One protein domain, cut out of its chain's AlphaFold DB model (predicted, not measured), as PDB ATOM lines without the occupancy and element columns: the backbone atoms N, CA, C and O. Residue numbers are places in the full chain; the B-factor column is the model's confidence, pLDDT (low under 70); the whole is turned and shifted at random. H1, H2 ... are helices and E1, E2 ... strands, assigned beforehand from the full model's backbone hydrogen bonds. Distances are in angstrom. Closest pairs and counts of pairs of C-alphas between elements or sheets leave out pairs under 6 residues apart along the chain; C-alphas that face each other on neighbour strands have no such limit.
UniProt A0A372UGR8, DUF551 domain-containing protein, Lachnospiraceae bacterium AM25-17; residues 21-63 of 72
ATOM      1  N   TYR A  21     -34.956 -17.522 -29.932       89.50
ATOM      2  CA  TYR A  21     -34.806 -16.246 -30.613       89.50
ATOM      3  C   TYR A  21     -36.095 -15.890 -31.343       89.50
ATOM      4  O   TYR A  21     -36.872 -16.761 -31.741       89.50
ATOM      5  N   LEU A  22     -36.316 -14.594 -31.551       90.88
ATOM      6  CA  LEU A  22     -37.288 -14.170 -32.552       90.88
ATOM      7  C   LEU A  22     -36.666 -14.363 -33.926       90.88
ATOM      8  O   LEU A  22     -35.545 -13.917 -34.163       90.88
ATOM      9  N   ALA A  23     -37.415 -14.984 -34.826       90.06
ATOM     10  CA  ALA A  23     -37.000 -15.290 -36.181       90.06
ATOM     11  C   ALA A  23     -38.039 -14.802 -37.192       90.06
ATOM     12  O   ALA A  23     -39.241 -14.876 -36.951       90.06
ATOM     13  N   THR A  24     -37.571 -14.319 -38.337       89.56
ATOM     14  CA  THR A  24     -38.387 -14.218 -39.547       89.56
ATOM     15  C   THR A  24     -38.295 -15.555 -40.262       89.56
ATOM     16  O   THR A  24     -37.198 -15.971 -40.634       89.56
ATOM     17  N   LEU A  25     -39.432 -16.219 -40.409       86.12
ATOM     18  CA  LEU A  25     -39.580 -17.510 -41.055       86.12
ATOM     19  C   LEU A  25     -40.127 -17.314 -42.467       86.12
ATOM     20  O   LEU A  25     -41.005 -16.470 -42.679       86.12
ATOM     21  N   ASP A  26     -39.592 -18.064 -43.424       82.19
ATOM     22  CA  ASP A  26     -40.080 -18.041 -44.799       82.19
ATOM     23  C   ASP A  26     -41.527 -18.553 -44.860       82.19
ATOM     24  O   ASP A  26     -41.845 -19.588 -44.285       82.19
ATOM     25  N   GLY A  27     -42.428 -17.810 -45.505       70.94
ATOM     26  CA  GLY A  27     -43.854 -18.150 -45.546       70.94
ATOM     27  C   GLY A  27     -44.151 -19.426 -46.334       70.94
ATOM     28  O   GLY A  27     -45.131 -20.118 -46.030       70.94
ATOM     29  N   GLU A  28     -43.287 -19.777 -47.295       69.25
ATOM     30  CA  GLU A  28     -43.467 -20.924 -48.189       69.25
ATOM     31  C   GLU A  28     -43.579 -22.235 -47.395       69.25
ATOM     32  O   GLU A  28     -44.359 -23.117 -47.755       69.25
ATOM     33  N   ILE A  29     -42.912 -22.302 -46.237       65.56
ATOM     34  CA  ILE A  29     -42.888 -23.450 -45.314       65.56
ATOM     35  C   ILE A  29     -44.281 -23.768 -44.747       65.56
ATOM     36  O   ILE A  29     -44.593 -24.908 -44.425       65.56
ATOM     37  N   CYS A  30     -45.144 -22.756 -44.625       61.50
ATOM     38  CA  CYS A  30     -46.511 -22.879 -44.118       61.50
ATOM     39  C   CYS A  30     -47.556 -22.730 -45.233       61.50
ATOM     40  O   CYS A  30     -48.742 -22.557 -44.938       61.50
ATOM     41  N   GLY A  31     -47.136 -22.745 -46.505       65.88
ATOM     42  CA  GLY A  31     -48.010 -22.445 -47.640       65.88
ATOM     43  C   GLY A  31     -48.560 -21.014 -47.617       65.88
ATOM     44  O   GLY A  31     -49.653 -20.773 -48.130       65.88
ATOM     45  N   GLN A  32     -47.836 -20.082 -46.990       68.25
ATOM     46  CA  GLN A  32     -48.164 -18.659 -46.950       68.25
ATOM     47  C   GLN A  32     -47.283 -17.898 -47.947       68.25
ATOM     48  O   GLN A  32     -46.099 -18.180 -48.082       68.25
ATOM     49  N   GLU A  33     -47.847 -16.917 -48.654       69.38
ATOM     50  CA  GLU A  33     -47.073 -16.103 -49.610       69.38
ATOM     51  C   GLU A  33     -46.111 -15.125 -48.912       69.38
ATOM     52  O   GLU A  33     -45.147 -14.663 -49.521       69.38
ATOM     53  N   GLU A  34     -46.360 -14.798 -47.642       78.25
ATOM     54  CA  GLU A  34     -45.601 -13.796 -46.895       78.25
ATOM     55  C   GLU A  34     -44.816 -14.423 -45.740       78.25
ATOM     56  O   GLU A  34     -45.331 -15.242 -44.977       78.25
ATOM     57  N   ALA A  35     -43.562 -13.991 -45.589       82.75
ATOM     58  CA  ALA A  35     -42.745 -14.318 -44.429       82.75
ATOM     59  C   ALA A  35     -43.388 -13.781 -43.143       82.75
ATOM     60  O   ALA A  35     -43.957 -12.686 -43.117       82.75
ATOM     61  N   PHE A  36     -43.247 -14.525 -42.051       83.06
ATOM     62  CA  PHE A  36     -43.839 -14.166 -40.765       83.06
ATOM     63  C   PHE A  36     -42.801 -14.194 -39.646       83.06
ATOM     64  O   PHE A  36     -41.748 -14.811 -39.752       83.06
ATOM     65  N   THR A  37     -43.080 -13.483 -38.554       88.06
ATOM     66  CA  THR A  37     -42.221 -13.498 -37.365       88.06
ATOM     67  C   THR A  37     -42.720 -14.536 -36.366       88.06
ATOM     68  O   THR A  37     -43.882 -14.492 -35.965       88.06
ATOM     69  N   GLY A  38     -41.836 -15.434 -35.939       86.81
ATOM     70  CA  GLY A  38     -42.113 -16.490 -34.972       86.81
ATOM     71  C   GLY A  38     -40.974 -16.691 -33.974       86.81
ATOM     72  O   GLY A  38     -39.953 -16.002 -34.013       86.81
ATOM     73  N   LEU A  39     -41.173 -17.633 -33.056       88.19
ATOM     74  CA  LEU A  39     -40.133 -18.103 -32.148       88.19
ATOM     75  C   LEU A  39     -39.372 -19.246 -32.828       88.19
ATOM     76  O   LEU A  39     -40.008 -20.163 -33.342       88.19
ATOM     77  N   ALA A  40     -38.044 -19.198 -32.809       87.94
ATOM     78  CA  ALA A  40     -37.193 -20.275 -33.301       87.94
ATOM     79  C   ALA A  40     -36.150 -20.656 -32.250       87.94
ATOM     80  O   ALA A  40     -35.617 -19.796 -31.543       87.94
ATOM     81  N   GLU A  41     -35.862 -21.947 -32.161       88.44
ATOM     82  CA  GLU A  41     -34.844 -22.499 -31.277       88.44
ATOM     83  C   GLU A  41     -33.540 -22.705 -32.050       88.44
ATOM     84  O   GLU A  41     -33.536 -23.171 -33.190       88.44
ATOM     85  N   PHE A  42     -32.422 -22.326 -31.442       89.31
ATOM     86  CA  PHE A  42     -31.088 -22.544 -31.979       89.31
ATOM     87  C   PHE A  42     -30.316 -23.434 -31.014       89.31
ATOM     88  O   PHE A  42     -30.134 -23.069 -29.858       89.31
ATOM     89  N   GLU A  43     -29.830 -24.578 -31.485       88.56
ATOM     90  CA  GLU A  43     -29.024 -25.501 -30.686       88.56
ATOM     91  C   GLU A  43     -27.888 -26.082 -31.523       88.56
ATOM     92  O   GLU A  43     -28.023 -26.338 -32.720       88.56
ATOM     93  N   HIS A  44     -26.734 -26.319 -30.896       86.69
ATOM     94  CA  HIS A  44     -25.574 -26.947 -31.542       86.69
ATOM     95  C   HIS A  44     -25.150 -26.298 -32.880       86.69
ATOM     96  O   HIS A  44     -24.653 -26.979 -33.779       86.69
ATOM     97  N   GLY A  45     -25.330 -24.979 -33.018       85.38
ATOM     98  CA  GLY A  45     -24.948 -24.231 -34.220       85.38
ATOM     99  C   GLY A  45     -25.951 -24.314 -35.379       85.38
ATOM    100  O   GLY A  45     -25.615 -23.911 -36.495       85.38
ATOM    101  N   LYS A  46     -27.158 -24.841 -35.146       87.12
ATOM    102  CA  LYS A  46     -28.224 -24.959 -36.145       87.12
ATOM    103  C   LYS A  46     -29.566 -24.501 -35.579       87.12
ATOM    104  O   LYS A  46     -29.835 -24.648 -34.393       87.12
ATOM    105  N   TRP A  47     -30.412 -23.970 -36.456       87.50
ATOM    106  CA  TRP A  47     -31.821 -23.757 -36.140       87.50
ATOM    107  C   TRP A  47     -32.519 -25.111 -36.061       87.50
ATOM    108  O   TRP A  47     -32.308 -25.964 -36.929       87.50
ATOM    109  N   ILE A  48     -33.285 -25.310 -34.994       84.06
ATOM    110  CA  ILE A  48     -34.152 -26.465 -34.816       84.06
ATOM    111  C   ILE A  48     -35.452 -26.164 -35.554       84.06
ATOM    112  O   ILE A  48     -36.107 -25.156 -35.291       84.06
ATOM    113  N   ASP A  49     -35.774 -27.024 -36.510       74.81
ATOM    114  CA  ASP A  49     -37.005 -26.995 -37.288       74.81
ATOM    115  C   ASP A  49     -37.699 -28.355 -37.129       74.81
ATOM    116  O   ASP A  49     -37.026 -29.365 -36.890       74.81
ATOM    117  N   ASP A  50     -39.031 -28.367 -37.201       62.06
ATOM    118  CA  ASP A  50     -39.849 -29.579 -37.035       62.06
ATOM    119  C   ASP A  50     -39.642 -30.551 -38.215       62.06
ATOM    120  O   ASP A  50     -39.768 -31.769 -38.060       62.06
ATOM    121  N   GLU A  51     -39.234 -30.036 -39.381       60.09
ATOM    122  CA  GLU A  51     -38.871 -30.832 -40.548       60.09
ATOM    123  C   GLU A  51     -37.344 -30.903 -40.693       60.09
ATOM    124  O   GLU A  51     -36.660 -29.909 -40.947       60.09
ATOM    125  N   GLU A  52     -36.785 -32.110 -40.534       52.62
ATOM    126  CA  GLU A  52     -35.346 -32.386 -40.598       52.62
ATOM    127  C   GLU A  52     -34.681 -31.795 -41.862       52.62
ATOM    128  O   GLU A  52     -34.596 -32.438 -42.908       52.62
ATOM    129  N   GLY A  53     -34.144 -30.575 -41.758       54.19
ATOM    130  CA  GLY A  53     -33.255 -29.987 -42.761       54.19
ATOM    131  C   GLY A  53     -33.739 -28.730 -43.483       54.19
ATOM    132  O   GLY A  53     -32.977 -28.231 -44.318       54.19
ATOM    133  N   TYR A  54     -34.909 -28.168 -43.169       55.19
ATOM    134  CA  TYR A  54     -35.311 -26.888 -43.760       55.19
ATOM    135  C   TYR A  54     -34.787 -25.694 -42.952       55.19
ATOM    136  O   TYR A  54     -35.021 -25.536 -41.758       55.19
ATOM    137  N   LYS A  55     -34.011 -24.832 -43.623       65.38
ATOM    138  CA  LYS A  55     -33.539 -23.553 -43.077       65.38
ATOM    139  C   LYS A  55     -34.630 -22.500 -43.255       65.38
ATOM    140  O   LYS A  55     -34.514 -21.629 -44.108       65.38
ATOM    141  N   CYS A  56     -35.685 -22.601 -42.461       79.81
ATOM    142  CA  CYS A  56     -36.833 -21.701 -42.541       79.81
ATOM    143  C   CYS A  56     -36.527 -20.294 -42.007       79.81
ATOM    144  O   CYS A  56     -37.218 -19.338 -42.340       79.81
ATOM    145  N   VAL A  57     -35.486 -20.152 -41.181       86.88
ATOM    146  CA  VAL A  57     -35.103 -18.878 -40.564       86.88
ATOM    147  C   VAL A  57     -34.318 -18.013 -41.550       86.88
ATOM    148  O   VAL A  57     -33.185 -18.334 -41.901       86.88
ATOM    149  N   LEU A  58     -34.900 -16.880 -41.942       89.12
ATOM    150  CA  LEU A  58     -34.297 -15.874 -42.820       89.12
ATOM    151  C   LEU A  58     -33.454 -14.857 -42.033       89.12
ATOM    152  O   LEU A  58     -32.346 -14.490 -42.427       89.12
ATOM    153  N   ALA A  59     -33.970 -14.403 -40.892       91.31
ATOM    154  CA  ALA A  59     -33.303 -13.448 -40.011       91.31
ATOM    155  C   ALA A  59     -33.717 -13.678 -38.559       91.31
ATOM    156  O   ALA A  59     -34.802 -14.194 -38.308       91.31
ATOM    157  N   TRP A  60     -32.889 -13.270 -37.604       91.50
ATOM    158  CA  TRP A  60     -33.141 -13.464 -36.179       91.50
ATOM    159  C   TRP A  60     -32.770 -12.240 -35.346       91.50
ATOM    160  O   TRP A  60     -32.029 -11.365 -35.790       91.50
ATOM    161  N   GLN A  61     -33.280 -12.177 -34.122       91.81
ATOM    162  CA  GLN A  61     -32.840 -11.229 -33.105       91.81
ATOM    163  C   GLN A  61     -32.998 -11.843 -31.704       91.81
ATOM    164  O   GLN A  61     -33.822 -12.750 -31.525       91.81
ATOM    165  N   PRO A  62     -32.235 -11.378 -30.695       89.12
ATOM    166  CA  PRO A  62     -32.472 -11.773 -29.311       89.12
ATOM    167  C   PRO A  62     -33.913 -11.468 -28.905       89.12
ATOM    168  O   PRO A  62     -34.507 -10.491 -29.370       89.12
ATOM    169  N   LEU A  63     -34.467 -12.300 -28.022       86.31
ATOM    170  CA  LEU A  63     -35.766 -12.004 -27.433       86.31
ATOM    171  C   LEU A  63     -35.718 -10.610 -26.796       86.31
ATOM    172  O   LEU A  63     -34.727 -10.283 -26.130       86.31
TER     173      LEU A  63
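AT A GLANCE: This is residues 21 to 63 of the 72 residues of the protein "DUF551 domain-containing protein" of Lachnospiraceae bacterium AM25-17 (UniProt A0A372UGR8). One small antiparallel sheet of four strands, strongly twisted and curled like part of a barrel, with a one-turn helix, H1, in the loop past one end of E1 and E2, off the sheet. E2, the longest strand, bends in its course, with E1 beside its first part and E3 beside its last. The printed part has 43 residues, in the order E1, H1, E2, E3, E4; the sheet's order is E3, E2, E1, E4, and the class is mostly strand. The whole is compact, with a radius of gyration of the C-alphas of 9.9 A, and flat, spanning 29 by 24 by 12 A.

HOW THE PARTS SIT: E1, residues 21 to 25, is an inner strand, antiparallel to edge strand E4, residues 57 to 62, at 157 degrees, with N 24 and O 59 2.8 A apart, within hydrogen-bond range. H1, residues 27 to 30, is not on the sheet; it is too short for an O i to N i+4 pair, but its one O i to N i+3 pair is within range. E2, residues 36 to 43, bends by 52 degrees at residue 39. It pairs antiparallel with E1 over residues 36 to 40, with N 38 and O 23 2.8 A apart. Over residues 41 to 43 it forms a hairpin with edge strand E3, residues 46 to 48, with N 48 and O 41 2.8 A apart. H1 and E3 are apart.

IN THESE COORDINATES: E1 begins at C-alpha 21 (-34.806, -16.246, -30.613) and is 11.6 A long. H1 measures 5.6 A, E2 21.2 A and E3 6.3 A. E4, 13.6 A long, ends at C-alpha 62 (-32.472, -11.773, -29.311).

THE WHOLE: The C-alphas of Glu 33 and His 44 are farthest apart, at 30.1 A. The printed part has no cut and no long link. Residues 28 to 33 and 50 to 55 have pLDDT under 70.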